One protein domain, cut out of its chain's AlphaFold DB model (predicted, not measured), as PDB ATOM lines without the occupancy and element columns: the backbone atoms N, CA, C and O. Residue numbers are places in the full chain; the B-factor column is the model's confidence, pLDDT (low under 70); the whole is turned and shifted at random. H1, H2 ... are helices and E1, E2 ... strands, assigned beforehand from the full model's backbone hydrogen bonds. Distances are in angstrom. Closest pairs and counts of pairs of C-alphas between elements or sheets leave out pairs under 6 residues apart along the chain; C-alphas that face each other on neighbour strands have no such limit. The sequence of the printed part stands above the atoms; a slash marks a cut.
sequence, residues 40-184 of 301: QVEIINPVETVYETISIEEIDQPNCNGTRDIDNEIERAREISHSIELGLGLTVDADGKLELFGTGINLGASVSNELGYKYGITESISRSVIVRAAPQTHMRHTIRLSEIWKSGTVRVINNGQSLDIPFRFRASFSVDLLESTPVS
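Overview. This is residues 40 to 184 of the 301 residues of an uncharacterized protein of Anaerolineae bacterium (UniProt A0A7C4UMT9). What would one see first in this model? It is a long, slender rod of strands: the hairpin of E8 and E9 runs along most of it, with E2 beside E8 and the ribbon of E3 and E7 alongside over one half. In the other half the sheet of E1, E2, E4, E8 and E9 curls round the single short helix H1, and the small hairpin of E5 and E6 packs at that end. What are the counts and the size? The printed part has 145 residues with nine named strands and one named helix, in the order E1 E2 E3 E4 E5 E6 H1 E7 E8 E9; its class is mostly strand and its neighbour strands are antiparallel. It is loose, with a radius of gyration of the C-alphas of 21.2 A, and spans 73 by 24 by 22 A.

Along the chain. Where does the first half of the printed part run? E1 is residues 40 to 43, 10.4 A long, with C-alpha 40 at (229.688, 153.960, 8.765); E2 is residues 48 to 63, 40.5 A, and bends by 66 degrees at residue 54. E3 is residues 70 to 81, 35.5 A, and runs on into E4, residues 84 to 86, 6.6 A, across a break of 2 residues at 62 degrees. E5 is residues 98 to 100, 6.0 A, and E6 is residues 103 to 105, 6.3 A. What follows? H1 is residues 107 to 114, 10.8 A, with C-alpha 107 at (232.827, 151.656, -0.246), and E7 is residues 122 to 133, 36.0 A. E8 is residues 137 to 158, 64.3 A, and E9 is residues 161 to 183, 62.3 A, ending with C-alpha 183 at (256.980, 179.782, -35.273).

Arrangement. How is the branched, twisted sheet joined? E1 and E2 lie on one side of E8, E9 on the other; N 42 and O 155 of E1 and E8 are 3.0 A apart, N 50 and O 149 of E2 and E8 2.8 A, and N 154 and O 165 of the hairpin E8 and E9 2.9 A, each within hydrogen-bond range. E4 is an edge strand beside E9, with N 85 and O 168 within hydrogen-bond range at 2.8 A. What stands with H1? H1 is on this sheet, which curls round it, and the closest C-alphas of E1 and H1, those of Val 41 and Ser 110, are 6.8 A apart; in H1 every O i to N i+4 pair is within hydrogen-bond range. The closest C-alphas of E5 and H1 are those of Leu 98 and Leu 107, at 6.2 A, and in the hairpin E5 and E6, N 98 and O 105 are within hydrogen-bond range at 2.8 A. Where is the pair E3 and E7? The two are antiparallel at 162 degrees, with N 74 and O 129 within hydrogen-bond range at 2.8 A. E7 touches E9, the closest C-alphas being those of Arg 127 and Val 175 at 6.2 A, while E3 and H1 are apart.

Size, cuts and confidence. How large is it, and is it cut? The two C-alphas farthest apart are those of Asn 65 and Asn 159, at 73.4 A, and the printed part has no cut. Which links are long, and where is confidence low? The link from E4 to E5, with 11 residues, is long, and that from E2 to E3, with 6 residues, is short. The mean pLDDT of the printed part is 86.9, and no printed residue is under 70.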
ATOM      1  N   GLN A  40     229.652 152.541   9.119       86.38
ATOM      2  CA  GLN A  40     229.688 153.960   8.765       86.38
ATOM      3  C   GLN A  40     230.924 154.245   7.916       86.38
ATOM      4  O   GLN A  40     231.995 153.689   8.165       86.38
ATOM      5  N   VAL A  41     230.751 155.092   6.903       89.69
ATOM      6  CA  VAL A  41     231.800 155.530   5.979       89.69
ATOM      7  C   VAL A  41     231.845 157.051   6.027       89.69
ATOM      8  O   VAL A  41     230.823 157.693   5.801       89.69
ATOM      9  N   GLU A  42     233.011 157.619   6.322       92.06
ATOM     10  CA  GLU A  42     233.217 159.067   6.431       92.06
ATOM     11  C   GLU A  42     234.499 159.480   5.698       92.06
ATOM     12  O   GLU A  42     235.541 158.852   5.871       92.06
ATOM     13  N   ILE A  43     234.456 160.546   4.894       91.56
ATOM     14  CA  ILE A  43     235.666 161.152   4.322       91.56
ATOM     15  C   ILE A  43     236.231 162.139   5.348       91.56
ATOM     16  O   ILE A  43     235.598 163.141   5.662       91.56
ATOM     17  N   ILE A  44     237.422 161.854   5.878       87.62
ATOM     18  CA  ILE A  44     237.958 162.555   7.063       87.62
ATOM     19  C   ILE A  44     238.951 163.682   6.748       87.62
ATOM     20  O   ILE A  44     239.253 164.492   7.620       87.62
ATOM     21  N   ASN A  45     239.463 163.746   5.519       81.19
ATOM     22  CA  ASN A  45     240.419 164.763   5.070       81.19
ATOM     23  C   ASN A  45     239.837 165.552   3.892       81.19
ATOM     24  O   ASN A  45     239.012 165.000   3.156       81.19
ATOM     25  N   PRO A  46     240.269 166.811   3.670       75.00
ATOM     26  CA  PRO A  46     239.883 167.527   2.464       75.00
ATOM     27  C   PRO A  46     240.279 166.697   1.244       75.00
ATOM     28  O   PRO A  46     241.402 166.208   1.139       75.00
ATOM     29  N   VAL A  47     239.323 166.518   0.339       88.38
ATOM     30  CA  VAL A  47     239.546 165.772  -0.895       88.38
ATOM     31  C   VAL A  47     240.373 166.641  -1.830       88.38
ATOM     32  O   VAL A  47     239.909 167.675  -2.318       88.38
ATOM     33  N   GLU A  48     241.600 166.216  -2.093       92.56
ATOM     34  CA  GLU A  48     242.495 166.889  -3.022       92.56
ATOM     35  C   GLU A  48     242.184 166.473  -4.460       92.56
ATOM     36  O   GLU A  48     241.749 165.353  -4.737       92.56
ATOM     37  N   THR A  49     242.394 167.396  -5.398       92.62
ATOM     38  CA  THR A  49     242.276 167.094  -6.827       92.62
ATOM     39  C   THR A  49     243.665 166.867  -7.397       92.62
ATOM     40  O   THR A  49     244.492 167.775  -7.380       92.62
ATOM     41  N   VAL A  50     243.907 165.665  -7.909       88.12
ATOM     42  CA  VAL A  50     245.176 165.253  -8.509       88.12
ATOM     43  C   VAL A  50     244.994 165.144 -10.019       88.12
ATOM     44  O   VAL A  50     243.998 164.596 -10.489       88.12
ATOM     45  N   TYR A  51     245.958 165.673 -10.771       86.06
ATOM     46  CA  TYR A  51     245.982 165.615 -12.231       86.06
ATOM     47  C   TYR A  51     247.070 164.643 -12.676       86.06
ATOM     48  O   TYR A  51     248.242 164.839 -12.353       86.06
ATOM     49  N   GLU A  52     246.696 163.618 -13.434       78.81
ATOM     50  CA  GLU A  52     247.638 162.662 -14.017       78.81
ATOM     51  C   GLU A  52     247.688 162.846 -15.531       78.81
ATOM     52  O   GLU A  52     246.684 162.676 -16.220       78.81
ATOM     53  N   THR A  53     248.853 163.222 -16.063       75.19
ATOM     54  CA  THR A  53     249.026 163.470 -17.498       75.19
ATOM     55  C   THR A  53     248.750 162.208 -18.312       75.19
ATOM     56  O   THR A  53     249.384 161.175 -18.104       75.19
ATOM     57  N   ILE A  54     247.856 162.328 -19.291       78.00
ATOM     58  CA  ILE A  54     247.566 161.300 -20.296       78.00
ATOM     59  C   ILE A  54     248.474 161.503 -21.507       78.00
ATOM     60  O   ILE A  54     249.174 160.589 -21.934       78.00
ATOM     61  N   SER A  55     248.438 162.710 -22.078       70.75
ATOM     62  CA  SER A  55     249.173 163.076 -23.286       70.75
ATOM     63  C   SER A  55     249.475 164.571 -23.313       70.75
ATOM     64  O   SER A  55     248.819 165.382 -22.653       70.75
ATOM     65  N   ILE A  56     250.492 164.917 -24.096       71.12
ATOM     66  CA  ILE A  56     250.801 166.283 -24.505       71.12
ATOM     67  C   ILE A  56     250.727 166.296 -26.029       71.12
ATOM     68  O   ILE A  56     251.280 165.406 -26.675       71.12
ATOM     69  N   GLU A  57     250.015 167.267 -26.587       77.12
ATOM     70  CA  GLU A  57     249.781 167.394 -28.025       77.12
ATOM     71  C   GLU A  57     250.202 168.785 -28.498       77.12
ATOM     72  O   GLU A  57     249.970 169.780 -27.808       77.12
ATOM     73  N   GLU A  58     250.795 168.854 -29.688       71.06
ATOM     74  CA  GLU A  58     251.101 170.113 -30.363       71.06
ATOM     75  C   GLU A  58     250.059 170.376 -31.455       71.06
ATOM     76  O   GLU A  58     249.783 169.514 -32.290       71.06
ATOM     77  N   ILE A  59     249.479 171.573 -31.446       75.81
ATOM     78  CA  ILE A  59     248.500 172.040 -32.422       75.81
ATOM     79  C   ILE A  59     249.135 173.164 -33.224       75.81
ATOM     80  O   ILE A  59     249.487 174.210 -32.676       75.81
ATOM     81  N   ASP A  60     249.261 172.941 -34.525       80.81
ATOM     82  CA  ASP A  60     249.823 173.923 -35.436       80.81
ATOM     83  C   ASP A  60     248.721 174.816 -36.019       80.81
ATOM     84  O   ASP A  60     247.724 174.322 -36.552       80.81
ATOM     85  N   GLN A  61     248.881 176.133 -35.897       79.88
ATOM     86  CA  GLN A  61     247.894 177.123 -36.322       79.88
ATOM     87  C   GLN A  61     248.551 178.208 -37.195       79.88
ATOM     88  O   GLN A  61     248.966 179.264 -36.697       79.88
ATOM     89  N   PRO A  62     248.666 177.974 -38.515       80.81
ATOM     90  CA  PRO A  62     249.205 178.961 -39.441       80.81
ATOM     91  C   PRO A  62     248.197 180.090 -39.708       80.81
ATOM     92  O   PRO A  62     247.052 179.845 -40.085       80.81
ATOM     93  N   ASN A  63     248.644 181.341 -39.580       85.44
ATOM     94  CA  ASN A  63     247.896 182.552 -39.940       85.44
ATOM     95  C   ASN A  63     248.777 183.594 -40.672       85.44
ATOM     96  O   ASN A  63     248.531 184.803 -40.642       85.44
ATOM     97  N   CYS A  64     249.823 183.126 -41.360       83.69
ATOM     98  CA  CYS A  64     250.856 183.976 -41.961       83.69
ATOM     99  C   CYS A  64     250.343 184.949 -43.021       83.69
ATOM    100  O   CYS A  64     250.851 186.054 -43.138       83.69
ATOM    101  N   ASN A  65     249.311 184.564 -43.773       83.94
ATOM    102  CA  ASN A  65     248.683 185.427 -44.778       83.94
ATOM    103  C   ASN A  65     247.381 186.061 -44.269       83.94
ATOM    104  O   ASN A  65     246.654 186.703 -45.029       83.94
ATOM    105  N   GLY A  66     247.050 185.853 -42.993       81.44
ATOM    106  CA  GLY A  66     245.820 186.344 -42.404       81.44
ATOM    107  C   GLY A  66     245.842 187.838 -42.162       81.44
ATOM    108  O   GLY A  66     246.867 188.426 -41.823       81.44
ATOM    109  N   THR A  67     244.672 188.449 -42.298       81.69
ATOM    110  CA  THR A  67     244.437 189.866 -41.985       81.69
ATOM    111  C   THR A  67     243.635 190.058 -40.698       81.69
ATOM    112  O   THR A  67     243.406 191.192 -40.282       81.69
ATOM    113  N   ARG A  68     243.202 188.961 -40.064       80.69
ATOM    114  CA  ARG A  68     242.464 188.919 -38.796       80.69
ATOM    115  C   ARG A  68     242.922 187.735 -37.946       80.69
ATOM    116  O   ARG A  68     243.566 186.827 -38.468       80.69
ATOM    117  N   ASP A  69     242.570 187.765 -36.664       83.31
ATOM    118  CA  ASP A  69     242.787 186.647 -35.745       83.31
ATOM    119  C   ASP A  69     242.037 185.400 -36.237       83.31
ATOM    120  O   ASP A  69     240.932 185.506 -36.783       83.31
ATOM    121  N   ILE A  70     242.632 184.228 -36.025       78.50
ATOM    122  CA  ILE A  70     241.971 182.931 -36.184       78.50
ATOM    123  C   ILE A  70     241.877 182.283 -34.807       78.50
ATOM    124  O   ILE A  70     242.892 182.128 -34.128       78.50
ATOM    125  N   ASP A  71     240.668 181.857 -34.448       82.50
ATOM    126  CA  ASP A  71     240.379 181.078 -33.248       82.50
ATOM    127  C   ASP A  71     239.968 179.666 -33.666       82.50
ATOM    128  O   ASP A  71     239.044 179.505 -34.465       82.50
ATOM    129  N   ASN A  72     240.630 178.654 -33.107       79.00
ATOM    130  CA  ASN A  72     240.256 177.256 -33.292       79.00
ATOM    131  C   ASN A  72     239.855 176.660 -31.942       79.00
ATOM    132  O   ASN A  72     240.583 176.785 -30.957       79.00
ATOM    133  N   GLU A  73     238.715 175.977 -31.907       80.81
ATOM    134  CA  GLU A  73     238.307 175.172 -30.760       80.81
ATOM    135  C   GLU A  73     238.845 173.746 -30.919       80.81
ATOM    136  O   GLU A  73     238.552 173.055 -31.895       80.81
ATOM    137  N   ILE A  74     239.661 173.310 -29.963       79.62
ATOM    138  CA  ILE A  74     240.258 171.979 -29.938       79.62
ATOM    139  C   ILE A  74     239.493 171.130 -28.931       79.62
ATOM    140  O   ILE A  74     239.740 171.208 -27.730       79.62
ATOM    141  N   GLU A  75     238.556 170.325 -29.429       74.62
ATOM    142  CA  GLU A  75     237.737 169.418 -28.624       74.62
ATOM    143  C   GLU A  75     238.389 168.031 -28.493       74.62
ATOM    144  O   GLU A  75     238.949 167.479 -29.448       74.62
ATOM    145  N   ARG A  76     238.326 167.450 -27.294       83.75
ATOM    146  CA  ARG A  76     238.712 166.066 -27.006       83.75
ATOM    147  C   ARG A  76     237.622 165.404 -26.181       83.75
ATOM    148  O   ARG A  76     237.116 165.995 -25.229       83.75
ATOM    149  N   ALA A  77     237.335 164.148 -26.506       71.56
ATOM    150  CA  ALA A  77     236.398 163.311 -25.771       71.56
ATOM    151  C   ALA A  77     237.096 162.069 -25.203       71.56
ATOM    152  O   ALA A  77     237.991 161.508 -25.843       71.56
ATOM    153  N   ARG A  78     236.688 161.633 -24.007       80.31
ATOM    154  CA  ARG A  78     237.138 160.377 -23.389       80.31
ATOM    155  C   ARG A  78     236.017 159.709 -22.611       80.31
ATOM    156  O   ARG A  78     235.191 160.376 -21.990       80.31
ATOM    157  N   GLU A  79     236.074 158.385 -22.578       81.38
ATOM    158  CA  GLU A  79     235.290 157.572 -21.659       81.38
ATOM    159  C   GLU A  79     235.969 157.521 -20.285       81.38
ATOM    160  O   GLU A  79     237.139 157.143 -20.162       81.38
ATOM    161  N   ILE A  80     235.233 157.909 -19.246       86.25
ATOM    162  CA  ILE A  80     235.667 157.876 -17.852       86.25
ATOM    163  C   ILE A  80     234.802 156.870 -17.107       86.25
ATOM    164  O   ILE A  80     233.618 157.099 -16.888       86.25
ATOM    165  N   SER A  81     235.416 155.758 -16.705       88.31
ATOM    166  CA  SER A  81     234.814 154.817 -15.761       88.31
ATOM    167  C   SER A  81     235.050 155.321 -14.342       88.31
ATOM    168  O   SER A  81     236.203 155.428 -13.915       88.31
ATOM    169  N   HIS A  82     233.976 155.617 -13.615       90.38
ATOM    170  CA  HIS A  82     234.042 156.063 -12.227       90.38
ATOM    171  C   HIS A  82     234.381 154.904 -11.297       90.38
ATOM    172  O   HIS A  82     233.520 154.117 -10.899       90.38
ATOM    173  N   SER A  83     235.657 154.813 -10.948       93.19
ATOM    174  CA  SER A  83     236.212 153.770 -10.096       93.19
ATOM    175  C   SER A  83     236.984 154.370  -8.928       93.19
ATOM    176  O   SER A  83     237.433 155.517  -8.962       93.19
ATOM    177  N   ILE A  84     237.150 153.564  -7.884       93.38
ATOM    178  CA  ILE A  84     237.955 153.891  -6.714       93.38
ATOM    179  C   ILE A  84     239.149 152.951  -6.663       93.38
ATOM    180  O   ILE A  84     239.019 151.755  -6.917       93.38
ATOM    181  N   GLU A  85     240.295 153.495  -6.295       91.31
ATOM    182  CA  GLU A  85     241.468 152.728  -5.923       91.31
ATOM    183  C   GLU A  85     241.790 152.991  -4.460       91.31
ATOM    184  O   GLU A  85     241.707 154.129  -3.987       91.31
ATOM    185  N   LEU A  86     242.142 151.927  -3.746       90.12
ATOM    186  CA  LEU A  86     242.417 151.969  -2.320       90.12
ATOM    187  C   LEU A  86     243.912 151.790  -2.060       90.12
ATOM    188  O   LEU A  86     244.617 151.073  -2.767       90.12
ATOM    189  N   GLY A  87     244.394 152.440  -1.008       86.94
ATOM    190  CA  GLY A  87     245.713 152.196  -0.450       86.94
ATOM    191  C   GLY A  87     245.771 150.895   0.354       86.94
ATOM    192  O   GLY A  87     244.809 150.135   0.448       86.94
ATOM    193  N   LEU A  88     246.924 150.660   0.990       86.38
ATOM    194  CA  LEU A  88     247.150 149.537   1.917       86.38
ATOM    195  C   LEU A  88     247.014 148.138   1.281       86.38
ATOM    196  O   LEU A  88     246.836 147.153   1.991       86.38
ATOM    197  N   GLY A  89     247.106 148.044  -0.050       85.50
ATOM    198  CA  GLY A  89     246.935 146.786  -0.784       85.50
ATOM    199  C   GLY A  89     245.495 146.264  -0.794       85.50
ATOM    200  O   GLY A  89     245.276 145.106  -1.139       85.50
ATOM    201  N   LEU A  90     244.524 147.096  -0.402       86.00
ATOM    202  CA  LEU A  90     243.106 146.765  -0.455       86.00
ATOM    203  C   LEU A  90     242.570 146.947  -1.877       86.00
ATOM    204  O   LEU A  90     243.027 147.805  -2.630       86.00
ATOM    205  N   THR A  91     241.561 146.161  -2.230       90.25
ATOM    206  CA  THR A  91     240.885 146.238  -3.529       90.25
ATOM    207  C   THR A  91     239.384 146.142  -3.332       90.25
ATOM    208  O   THR A  91     238.918 145.434  -2.438       90.25
ATOM    209  N   VAL A  92     238.633 146.823  -4.190       90.31
ATOM    210  CA  VAL A  92     237.191 146.614  -4.330       90.31
ATOM    211  C   VAL A  92     236.906 145.668  -5.492       90.31
ATOM    212  O   VAL A  92     237.730 145.543  -6.401       90.31
ATOM    213  N   ASP A  93     235.753 145.007  -5.471       88.56
ATOM    214  CA  ASP A  93     235.231 144.320  -6.651       88.56
ATOM    215  C   ASP A  93     234.661 145.308  -7.692       88.56
ATOM    216  O   ASP A  93     234.725 146.530  -7.529       88.56
ATOM    217  N   ALA A  94     234.109 144.770  -8.784       82.44
ATOM    218  CA  ALA A  94     233.540 145.559  -9.876       82.44
ATOM    219  C   ALA A  94     232.350 146.439  -9.449       82.44
ATOM    220  O   ALA A  94     232.095 147.461 -10.086       82.44
ATOM    221  N   ASP A  95     231.658 146.075  -8.368       87.19
ATOM    222  CA  ASP A  95     230.522 146.816  -7.819       87.19
ATOM    223  C   ASP A  95     230.959 147.824  -6.738       87.19
ATOM    224  O   ASP A  95     230.125 148.500  -6.132       87.19
ATOM    225  N   GLY A  96     232.270 147.953  -6.492       90.00
ATOM    226  CA  GLY A  96     232.828 148.873  -5.505       90.00
ATOM    227  C   GLY A  96     232.793 148.331  -4.081       90.00
ATOM    228  O   GLY A  96     232.937 149.097  -3.122       90.00
ATOM    229  N   LYS A  97     232.608 147.021  -3.923       93.62
ATOM    230  CA  LYS A  97     232.506 146.361  -2.629       93.62
ATOM    231  C   LYS A  97     233.888 145.986  -2.098       93.62
ATOM    232  O   LYS A  97     234.668 145.313  -2.766       93.62
ATOM    233  N   LEU A  98     234.178 146.400  -0.870       92.81
ATOM    234  CA  LEU A  98     235.353 146.010  -0.100       92.81
ATOM    235  C   LEU A  98     234.941 144.967   0.941       92.81
ATOM    236  O   LEU A  98     234.065 145.233   1.763       92.81
ATOM    237  N   GLU A  99     235.591 143.807   0.951       90.19
ATOM    238  CA  GLU A  99     235.442 142.838   2.041       90.19
ATOM    239  C   GLU A  99     236.355 143.241   3.204       90.19
ATOM    240  O   GLU A  99     237.582 143.155   3.118       90.19
ATOM    241  N   LEU A 100     235.757 143.710   4.300       86.00
ATOM    242  CA  LEU A 100     236.468 144.174   5.489       86.00
ATOM    243  C   LEU A 100     235.751 143.671   6.742       86.00
ATOM    244  O   LEU A 100     234.528 143.731   6.842       86.00
ATOM    245  N   PHE A 101     236.502 143.175   7.726       81.56
ATOM    246  CA  PHE A 101     235.938 142.642   8.976       81.56
ATOM    247  C   PHE A 101     234.927 141.492   8.776       81.56
ATOM    248  O   PHE A 101     234.012 141.321   9.576       81.56
ATOM    249  N   GLY A 102     235.089 140.701   7.708       78.19
ATOM    250  CA  GLY A 102     234.171 139.608   7.361       78.19
ATOM    251  C   GLY A 102     232.830 140.071   6.783       78.19
ATOM    252  O   GLY A 102     231.930 139.247   6.626       78.19
ATOM    253  N   THR A 103     232.707 141.364   6.470       82.12
ATOM    254  CA  THR A 103     231.502 141.973   5.916       82.12
ATOM    255  C   THR A 103     231.829 142.742   4.642       82.12
ATOM    256  O   THR A 103     232.827 143.452   4.530       82.12
ATOM    257  N   GLY A 104     230.911 142.640   3.695       85.31
ATOM    258  CA  GLY A 104     230.933 143.384   2.458       85.31
ATOM    259  C   GLY A 104     230.476 144.831   2.614       85.31
ATOM    260  O   GLY A 104     229.307 145.067   2.914       85.31
ATOM    261  N   ILE A 105     231.358 145.792   2.354       90.12
ATOM    262  CA  ILE A 105     231.091 147.230   2.481       90.12
ATOM    263  C   ILE A 105     231.068 147.855   1.090       90.12
ATOM    264  O   ILE A 105     232.037 147.726   0.348       90.12
ATOM    265  N   ASN A 106     229.997 148.568   0.730       91.62
ATOM    266  CA  ASN A 106     229.890 149.222  -0.580       91.62
ATOM    267  C   ASN A 106     230.639 150.570  -0.602       91.62
ATOM    268  O   ASN A 106     230.048 151.646  -0.704       91.62
ATOM    269  N   LEU A 107     231.961 150.497  -0.428       93.12
ATOM    270  CA  LEU A 107     232.827 151.656  -0.246       93.12
ATOM    271  C   LEU A 107     232.854 152.550  -1.490       93.12
ATOM    272  O   LEU A 107     232.821 153.773  -1.362       93.12
ATOM    273  N   GLY A 108     232.872 151.946  -2.681       93.50
ATOM    274  CA  GLY A 108     232.853 152.659  -3.955       93.50
ATOM    275  C   GLY A 108     231.627 153.556  -4.097       93.50
ATOM    276  O   GLY A 108     231.783 154.747  -4.368       93.50
ATOM    277  N   ALA A 109     230.429 153.022  -3.837       92.75
ATOM    278  CA  ALA A 109     229.195 153.803  -3.890       92.75
ATOM    279  C   ALA A 109     229.121 154.872  -2.790       92.75
ATOM    280  O   ALA A 109     228.660 155.983  -3.048       92.75
ATOM    281  N   SER A 110     229.580 154.572  -1.569       93.81
ATOM    282  CA  SER A 110     229.613 155.559  -0.482       93.81
ATOM    283  C   SER A 110     230.508 156.752  -0.823       93.81
ATOM    284  O   SER A 110     230.071 157.895  -0.702       93.81
ATOM    285  N   VAL A 111     231.731 156.498  -1.298       94.38
ATOM    286  CA  VAL A 111     232.675 157.561  -1.673       94.38
ATOM    287  C   VAL A 111     232.187 158.321  -2.904       94.38
ATOM    288  O   VAL A 111     232.222 159.549  -2.903       94.38
ATOM    289  N   SER A 112     231.698 157.636  -3.944       94.00
ATOM    290  CA  SER A 112     231.232 158.323  -5.153       94.00
ATOM    291  C   SER A 112     230.067 159.264  -4.851       94.00
ATOM    292  O   SER A 112     230.078 160.396  -5.327       94.00
ATOM    293  N   ASN A 113     229.100 158.829  -4.033       93.44
ATOM    294  CA  ASN A 113     227.932 159.631  -3.676       93.44
ATOM    295  C   ASN A 113     228.323 160.912  -2.933       93.44
ATOM    296  O   ASN A 113     227.820 161.980  -3.275       93.44
ATOM    297  N   GLU A 114     229.246 160.818  -1.973       92.81
ATOM    298  CA  GLU A 114     229.759 161.982  -1.239       92.81
ATOM    299  C   GLU A 114     230.487 162.966  -2.172       92.81
ATOM    300  O   GLU A 114     230.392 164.182  -2.022       92.81
ATOM    301  N   LEU A 115     231.173 162.447  -3.194       92.81
ATOM    302  CA  LEU A 115     231.857 163.251  -4.208       92.81
ATOM    303  C   LEU A 115     230.928 163.779  -5.317       92.81
ATOM    304  O   LEU A 115     231.388 164.543  -6.167       92.81
ATOM    305  N   GLY A 116     229.649 163.389  -5.331       93.06
ATOM    306  CA  GLY A 116     228.670 163.796  -6.345       93.06
ATOM    307  C   GLY A 116     228.710 162.995  -7.653       93.06
ATOM    308  O   GLY A 116     228.228 163.481  -8.673       93.06
ATOM    309  N   TYR A 117     229.259 161.778  -7.636       92.94
ATOM    310  CA  TYR A 117     229.353 160.868  -8.783       92.94
ATOM    311  C   TYR A 117     228.581 159.568  -8.540       92.94
ATOM    312  O   TYR A 117     228.319 159.161  -7.406       92.94
ATOM    313  N   LYS A 118     228.272 158.853  -9.623       91.62
ATOM    314  CA  LYS A 118     227.768 157.476  -9.551       91.62
ATOM    315  C   LYS A 118     228.923 156.502  -9.763       91.62
ATOM    316  O   LYS A 118     229.683 156.650 -10.714       91.62
ATOM    317  N   TYR A 119     229.057 155.514  -8.886       93.06
ATOM    318  CA  TYR A 119     230.088 154.486  -9.012       93.06
ATOM    319  C   TYR A 119     229.799 153.526 -10.174       93.06
ATOM    320  O   TYR A 119     228.638 153.221 -10.453       93.06
ATOM    321  N   GLY A 120     230.853 153.033 -10.828       86.44
ATOM    322  CA  GLY A 120     230.790 151.932 -11.794       86.44
ATOM    323  C   GLY A 120     230.188 152.294 -13.153       86.44
ATOM    324  O   GLY A 120     230.202 151.474 -14.068       86.44
ATOM    325  N   ILE A 121     229.681 153.518 -13.321       86.94
ATOM    326  CA  ILE A 121     229.230 153.993 -14.625       86.94
ATOM    327  C   ILE A 121     230.420 154.488 -15.444       86.94
ATOM    328  O   ILE A 121     231.390 155.032 -14.909       86.94
ATOM    329  N   THR A 122     230.316 154.309 -16.757       87.00
ATOM    330  CA  THR A 122     231.224 154.920 -17.724       87.00
ATOM    331  C   THR A 122     230.506 156.069 -18.413       87.00
ATOM    332  O   THR A 122     229.432 155.876 -18.983       87.00
ATOM    333  N   GLU A 123     231.093 157.259 -18.353       83.25
ATOM    334  CA  GLU A 123     230.576 158.458 -19.007       83.25
ATOM    335  C   GLU A 123     231.500 158.884 -20.148       83.25
ATOM    336  O   GLU A 123     232.719 158.929 -19.988       83.25
ATOM    337  N   SER A 124     230.921 159.244 -21.295       86.69
ATOM    338  CA  SER A 124     231.654 159.936 -22.356       86.69
ATOM    339  C   SER A 124     231.652 161.429 -22.058       86.69
ATOM    340  O   SER A 124     230.624 162.096 -22.179       86.69
ATOM    341  N   ILE A 125     232.803 161.960 -21.668       82.81
ATOM    342  CA  ILE A 125     232.984 163.373 -21.344       82.81
ATOM    343  C   ILE A 125     233.684 164.050 -22.529       82.81
ATOM    344  O   ILE A 125     234.592 163.474 -23.124       82.81
ATOM    345  N   SER A 126     233.276 165.276 -22.867       83.25
ATOM    346  CA  SER A 126     233.970 166.122 -23.847       83.25
ATOM    347  C   SER A 126     234.423 167.443 -23.223       83.25
ATOM    348  O   SER A 126     233.739 168.002 -22.353       83.25
ATOM    349  N   ARG A 127     235.608 167.912 -23.619       87.75
ATOM    350  CA  ARG A 127     236.248 169.154 -23.169       87.75
ATOM    351  C   ARG A 127     236.950 169.813 -24.344       87.75
ATOM    352  O   ARG A 127     237.524 169.121 -25.181       87.75
ATOM    353  N   SER A 128     236.954 171.137 -24.368       80.75
ATOM    354  CA  SER A 128     237.622 171.900 -25.409       80.75
ATOM    355  C   SER A 128     238.519 172.989 -24.841       80.75
ATOM    356  O   SER A 128     238.347 173.448 -23.709       80.75
ATOM    357  N   VAL A 129     239.497 173.390 -25.647       87.38
ATOM    358  CA  VAL A 129     240.330 174.563 -25.400       87.38
ATOM    359  C   VAL A 129     240.407 175.404 -26.666       87.38
ATOM    360  O   VAL A 129     240.484 174.868 -27.769       87.38
ATOM    361  N   ILE A 130     240.366 176.725 -26.515       86.50
ATOM    362  CA  ILE A 130     240.467 177.654 -27.641       86.50
ATOM    363  C   ILE A 130     241.929 178.055 -27.808       86.50
ATOM    364  O   ILE A 130     242.575 178.481 -26.849       86.50
ATOM    365  N   VAL A 131     242.431 177.946 -29.034       85.69
ATOM    366  CA  VAL A 131     243.749 178.441 -29.439       85.69
ATOM    367  C   VAL A 131     243.591 179.576 -30.447       85.69
ATOM    368  O   VAL A 131     242.631 179.593 -31.222       85.69
ATOM    369  N   ARG A 132     244.506 180.549 -30.399       87.44
ATOM    370  CA  ARG A 132     244.434 181.778 -31.194       87.44
ATOM    371  C   ARG A 132     245.754 182.077 -31.890       87.44
ATOM    372  O   ARG A 132     246.798 182.129 -31.237       87.44
ATOM    373  N   ALA A 133     245.668 182.431 -33.169       88.12
ATOM    374  CA  ALA A 133     246.762 183.000 -33.946       88.12
ATOM    375  C   ALA A 133     246.390 184.398 -34.460       88.12
ATOM    376  O   ALA A 133     245.379 184.571 -35.144       88.12
ATOM    377  N   ALA A 134     247.218 185.396 -34.148       86.62
ATOM    378  CA  ALA A 134     247.072 186.760 -34.655       86.62
ATOM    379  C   ALA A 134     247.359 186.824 -36.170       86.62
ATOM    380  O   ALA A 134     247.989 185.915 -36.715       86.62
ATOM    381  N   PRO A 135     246.904 187.862 -36.893       88.62
ATOM    382  CA  PRO A 135     247.247 188.013 -38.298       88.62
ATOM    383  C   PRO A 135     248.756 188.109 -38.497       88.62
ATOM    384  O   PRO A 135     249.457 188.733 -37.705       88.62
ATOM    385  N   GLN A 136     249.227 187.531 -39.602       83.19
ATOM    386  CA  GLN A 136     250.644 187.484 -39.970       83.19
ATOM    387  C   GLN A 136     251.520 186.678 -38.994       83.19
ATOM    388  O   GLN A 136     252.730 186.891 -38.940       83.19
ATOM    389  N   THR A 137     250.942 185.741 -38.231       84.62
ATOM    390  CA  THR A 137     251.701 184.840 -37.349       84.62
ATOM    391  C   THR A 137     251.455 183.372 -37.672       84.62
ATOM    392  O   THR A 137     250.451 182.999 -38.268       84.62
ATOM    393  N   HIS A 138     252.378 182.515 -37.255       85.44
ATOM    394  CA  HIS A 138     252.195 181.069 -37.197       85.44
ATOM    395  C   HIS A 138     252.409 180.677 -35.748       85.44
ATOM    396  O   HIS A 138     253.431 181.032 -35.166       85.44
ATOM    397  N   MET A 139     251.423 180.029 -35.141       82.88
ATOM    398  CA  MET A 139     251.487 179.640 -33.738       82.88
ATOM    399  C   MET A 139     251.518 178.123 -33.611       82.88
ATOM    400  O   MET A 139     250.761 177.428 -34.284       82.88
ATOM    401  N   ARG A 140     252.356 177.621 -32.706       85.50
ATOM    402  CA  ARG A 140     252.314 176.249 -32.213       85.50
ATOM    403  C   ARG A 140     251.827 176.253 -30.773       85.50
ATOM    404  O   ARG A 140     252.442 176.874 -29.905       85.50
ATOM    405  N   HIS A 141     250.727 175.560 -30.522       82.94
ATOM    406  CA  HIS A 141     250.098 175.470 -29.211       82.94
ATOM    407  C   HIS A 141     250.366 174.108 -28.592       82.94
ATOM    408  O   HIS A 141     250.149 173.089 -29.239       82.94
ATOM    409  N   THR A 142     250.774 174.079 -27.333       78.44
ATOM    410  CA  THR A 142     250.976 172.835 -26.589       78.44
ATOM    411  C   THR A 142     249.803 172.649 -25.645       78.44
ATOM    412  O   THR A 142     249.611 173.463 -24.742       78.44
ATOM    413  N   ILE A 143     249.022 171.588 -25.831       75.94
ATOM    414  CA  ILE A 143     247.909 171.233 -24.946       75.94
ATOM    415  C   ILE A 143     248.245 169.975 -24.144       75.94
ATOM    416  O   ILE A 143     248.988 169.107 -24.602       75.94
ATOM    417  N   ARG A 144     247.686 169.858 -22.940       85.38
ATOM    418  CA  ARG A 144     247.824 168.692 -22.068       85.38
ATOM    419  C   ARG A 144     246.466 168.103 -21.759       85.38
ATOM    420  O   ARG A 144     245.569 168.806 -21.301       85.38
ATOM    421  N   LEU A 145     246.358 166.796 -21.936       83.12
ATOM    422  CA  LEU A 145     245.225 166.021 -21.462       83.12
ATOM    423  C   LEU A 145     245.612 165.395 -20.124       83.12
ATOM    424  O   LEU A 145     246.662 164.756 -20.028       83.12
ATOM    425  N   SER A 146     244.769 165.547 -19.103       82.44
ATOM    426  CA  SER A 146     245.015 164.958 -17.778       82.44
ATOM    427  C   SER A 146     243.788 164.219 -17.260       82.44
ATOM    428  O   SER A 146     242.673 164.705 -17.417       82.44
ATOM    429  N   GLU A 147     243.968 163.071 -16.609       86.62
ATOM    430  CA  GLU A 147     242.922 162.470 -15.781       86.62
ATOM    431  C   GLU A 147     242.811 163.232 -14.466       86.62
ATOM    432  O   GLU A 147     243.816 163.628 -13.877       86.62
ATOM    433  N   ILE A 148     241.578 163.430 -14.014       91.94
ATOM    434  CA  ILE A 148     241.270 164.112 -12.765       91.94
ATOM    435  C   ILE A 148     240.873 163.062 -11.737       91.94
ATOM    436  O   ILE A 148     239.843 162.393 -11.870       91.94
ATOM    437  N   TRP A 149     241.668 162.987 -10.678       95.38
ATOM    438  CA  TRP A 149     241.462 162.117  -9.535       95.38
ATOM    439  C   TRP A 149     241.083 162.929  -8.299       95.38
ATOM    440  O   TRP A 149     241.599 164.023  -8.066       95.38
ATOM    441  N   LYS A 150     240.163 162.393  -7.501       95.62
ATOM    442  CA  LYS A 150     239.791 162.902  -6.180       95.62
ATOM    443  C   LYS A 150     240.433 162.009  -5.131       95.62
ATOM    444  O   LYS A 150     240.047 160.849  -5.003       95.62
ATOM    445  N   SER A 151     241.421 162.532  -4.422       94.00
ATOM    446  CA  SER A 151     242.255 161.765  -3.499       94.00
ATOM    447  C   SER A 151     241.989 162.188  -2.063       94.00
ATOM    448  O   SER A 151     241.823 163.372  -1.777       94.00
ATOM    449  N   GLY A 152     241.942 161.228  -1.146       94.50
ATOM    450  CA  GLY A 152     241.643 161.505   0.253       94.50
ATOM    451  C   GLY A 152     241.812 160.290   1.151       94.50
ATOM    452  O   GLY A 152     242.467 159.308   0.803       94.50
ATOM    453  N   THR A 153     241.214 160.359   2.335       95.31
ATOM    454  CA  THR A 153     241.177 159.247   3.289       95.31
ATOM    455  C   THR A 153     239.742 159.023   3.719       95.31
ATOM    456  O   THR A 153     239.051 159.970   4.099       95.31
ATOM    457  N   VAL A 154     239.305 157.771   3.651       95.19
ATOM    458  CA  VAL A 154     237.992 157.345   4.114       95.19
ATOM    459  C   VAL A 154     238.150 156.530   5.390       95.19
ATOM    460  O   VAL A 154     238.978 155.625   5.457       95.19
ATOM    461  N   ARG A 155     237.370 156.863   6.413       94.94
ATOM    462  CA  ARG A 155     237.272 156.119   7.662       94.94
ATOM    463  C   ARG A 155     236.086 155.175   7.584       94.94
ATOM    464  O   ARG A 155     234.953 155.603   7.374       94.94
ATOM    465  N   VAL A 156     236.358 153.892   7.777       93.06
ATOM    466  CA  VAL A 156     235.347 152.838   7.856       93.06
ATOM    467  C   VAL A 156     235.208 152.409   9.308       93.06
ATOM    468  O   VAL A 156     236.189 151.975   9.910       93.06
ATOM    469  N   ILE A 157     234.002 152.513   9.865       90.25
ATOM    470  CA  ILE A 157     233.693 152.134  11.249       90.25
ATOM    471  C   ILE A 157     232.744 150.935  11.243       90.25
ATOM    472  O   ILE A 157     231.661 151.003  10.661       90.25
ATOM    473  N   ASN A 158     233.130 149.846  11.913       87.19
ATOM    474  CA  ASN A 158     232.303 148.655  12.113       87.19
ATOM    475  C   ASN A 158     232.456 148.148  13.555       87.19
ATOM    476  O   ASN A 158     233.564 147.853  13.995       87.19
ATOM    477  N   ASN A 159     231.352 148.053  14.303       83.56
ATOM    478  CA  ASN A 159     231.317 147.524  15.675       83.56
ATOM    479  C   ASN A 159     232.393 148.110  16.622       83.56
ATOM    480  O   ASN A 159     232.975 147.399  17.437       83.56
ATOM    481  N   GLY A 160     232.675 149.414  16.505       81.88
ATOM    482  CA  GLY A 160     233.673 150.116  17.325       81.88
ATOM    483  C   GLY A 160     235.127 149.975  16.852       81.88
ATOM    484  O   GLY A 160     236.006 150.608  17.431       81.88
ATOM    485  N   GLN A 161     235.391 149.201  15.796       86.94
ATOM    486  CA  GLN A 161     236.670 149.201  15.087       86.94
ATOM    487  C   GLN A 161     236.635 150.236  13.961       86.94
ATOM    488  O   GLN A 161     235.641 150.335  13.244       86.94
ATOM    489  N   SER A 162     237.720 150.992  13.800       91.56
ATOM    490  CA  SER A 162     237.879 151.973  12.726       91.56
ATOM    491  C   SER A 162     239.129 151.682  11.905       91.56
ATOM    492  O   SER A 162     240.185 151.416  12.482       91.56
ATOM    493  N   LEU A 163     239.028 151.795  10.584       92.69
ATOM    494  CA  LEU A 163     240.166 151.749   9.671       92.69
ATOM    495  C   LEU A 163     240.146 152.965   8.744       92.69
ATOM    496  O   LEU A 163     239.137 153.229   8.094       92.69
ATOM    497  N   ASP A 164     241.281 153.654   8.662       95.06
ATOM    498  CA  ASP A 164     241.490 154.772   7.746       95.06
ATOM    499  C   ASP A 164     242.172 154.256   6.477       95.06
ATOM    500  O   ASP A 164     243.264 153.685   6.524       95.06
ATOM    501  N   ILE A 165     241.511 154.438   5.338       94.69
ATOM    502  CA  ILE A 165     241.921 153.901   4.045       94.69
ATOM    503  C   ILE A 165     242.190 155.084   3.108       94.69
ATOM    504  O   ILE A 165     241.263 155.827   2.774       94.69
ATOM    505  N   PRO A 166     243.441 155.300   2.672       94.69
ATOM    506  CA  PRO A 166     243.723 156.228   1.586       94.69
ATOM    507  C   PRO A 166     242.997 155.778   0.319       94.69
ATOM    508  O   PRO A 166     242.973 154.585   0.022       94.69
ATOM    509  N   PHE A 167     242.434 156.710  -0.440       93.88
ATOM    510  CA  PHE A 167     241.789 156.398  -1.709       93.88
ATOM    511  C   PHE A 167     242.122 157.434  -2.780       93.88
ATOM    512  O   PHE A 167     242.416 158.592  -2.470       93.88
ATOM    513  N   ARG A 168     242.005 157.022  -4.043       95.19
ATOM    514  CA  ARG A 168     241.852 157.924  -5.190       95.19
ATOM    515  C   ARG A 168     240.656 157.489  -6.030       95.19
ATOM    516  O   ARG A 168     240.487 156.309  -6.317       95.19
ATOM    517  N   PHE A 169     239.806 158.438  -6.392       95.12
ATOM    518  CA  PHE A 169     238.586 158.213  -7.157       95.12
ATOM    519  C   PHE A 169     238.686 158.887  -8.525       95.12
ATOM    520  O   PHE A 169     238.978 160.083  -8.607       95.12
ATOM    521  N   ARG A 170     238.444 158.132  -9.599       93.31
ATOM    522  CA  ARG A 170     238.559 158.612 -10.979       93.31
ATOM    523  C   ARG A 170     237.328 159.434 -11.352       93.31
ATOM    524  O   ARG A 170     236.242 158.896 -11.567       93.31
ATOM    525  N   ALA A 171     237.495 160.751 -11.408       91.94
ATOM    526  CA  ALA A 171     236.376 161.684 -11.476       91.94
ATOM    527  C   ALA A 171     236.129 162.243 -12.879       91.94
ATOM    528  O   ALA A 171     234.981 162.391 -13.280       91.94
ATOM    529  N   SER A 172     237.171 162.614 -13.625       94.00
ATOM    530  CA  SER A 172     236.988 163.261 -14.932       94.00
ATOM    531  C   SER A 172     238.294 163.315 -15.736       94.00
ATOM    532  O   SER A 172     239.258 162.624 -15.410       94.00
ATOM    533  N   PHE A 173     238.340 164.164 -16.763       92.88
ATOM    534  CA  PHE A 173     239.576 164.585 -17.423       92.88
ATOM    535  C   PHE A 173     239.543 166.082 -17.780       92.88
ATOM    536  O   PHE A 173     238.466 166.684 -17.866       92.88
ATOM    537  N   SER A 174     240.721 166.678 -17.982       90.75
ATOM    538  CA  SER A 174     240.918 168.052 -18.465       90.75
ATOM    539  C   SER A 174     241.626 168.091 -19.817       90.75
ATOM    540  O   SER A 174     242.336 167.154 -20.194       90.75
ATOM    541  N   VAL A 175     241.434 169.209 -20.519       87.88
ATOM    542  CA  VAL A 175     242.231 169.641 -21.671       87.88
ATOM    543  C   VAL A 175     242.706 171.049 -21.349       87.88
ATOM    544  O   VAL A 175     241.892 171.964 -21.251       87.88
ATOM    545  N   ASP A 176     244.009 171.212 -21.159       89.00
ATOM    546  CA  ASP A 176     244.607 172.470 -20.723       89.00
ATOM    547  C   ASP A 176     245.565 172.989 -21.797       89.00
ATOM    548  O   ASP A 176     246.417 172.242 -22.276       89.00
ATOM    549  N   LEU A 177     245.473 174.271 -22.155       91.81
ATOM    550  CA  LEU A 177     246.514 174.933 -22.945       91.81
ATOM    551  C   LEU A 177     247.703 175.225 -22.029       91.81
ATOM    552  O   LEU A 177     247.568 175.964 -21.055       91.81
ATOM    553  N   LEU A 178     248.860 174.646 -22.337       84.69
ATOM    554  CA  LEU A 178     250.094 174.880 -21.593       84.69
ATOM    555  C   LEU A 178     250.846 176.094 -22.124       84.69
ATOM    556  O   LEU A 178     251.285 176.940 -21.350       84.69
ATOM    557  N   GLU A 179     251.017 176.158 -23.442       87.44
ATOM    558  CA  GLU A 179     251.874 177.151 -24.078       87.44
ATOM    559  C   GLU A 179     251.393 177.475 -25.492       87.44
ATOM    560  O   GLU A 179     250.716 176.682 -26.143       87.44
ATOM    561  N   SER A 180     251.733 178.668 -25.973       89.75
ATOM    562  CA  SER A 180     251.571 179.076 -27.366       89.75
ATOM    563  C   SER A 180     252.839 179.788 -27.809       89.75
ATOM    564  O   SER A 180     253.160 180.857 -27.294       89.75
ATOM    565  N   THR A 181     253.560 179.192 -28.752       86.00
ATOM    566  CA  THR A 181     254.843 179.703 -29.238       86.00
ATOM    567  C   THR A 181     254.713 180.165 -30.686       86.00
ATOM    568  O   THR A 181     254.110 179.462 -31.498       86.00
ATOM    569  N   PRO A 182     255.236 181.350 -31.043       89.31
ATOM    570  CA  PRO A 182     255.319 181.739 -32.438       89.31
ATOM    571  C   PRO A 182     256.373 180.883 -33.143       89.31
ATOM    572  O   PRO A 182     257.477 180.682 -32.631       89.31
ATOM    573  N   VAL A 183     256.048 180.420 -34.342       87.06
ATOM    574  CA  VAL A 183     256.980 179.782 -35.273       87.06
ATOM    575  C   VAL A 183     257.113 180.647 -36.529       87.06
ATOM    576  O   VAL A 183     256.326 181.569 -36.757       87.06
ATOM    577  N   SER A 184     258.176 180.429 -37.307       83.06
ATOM    578  CA  SER A 184     258.474 181.286 -38.457       83.06
ATOM    579  C   SER A 184     257.400 181.157 -39.538       83.06
ATOM    580  O   SER A 184     257.049 180.051 -39.935       83.06
TER     581      SER A 184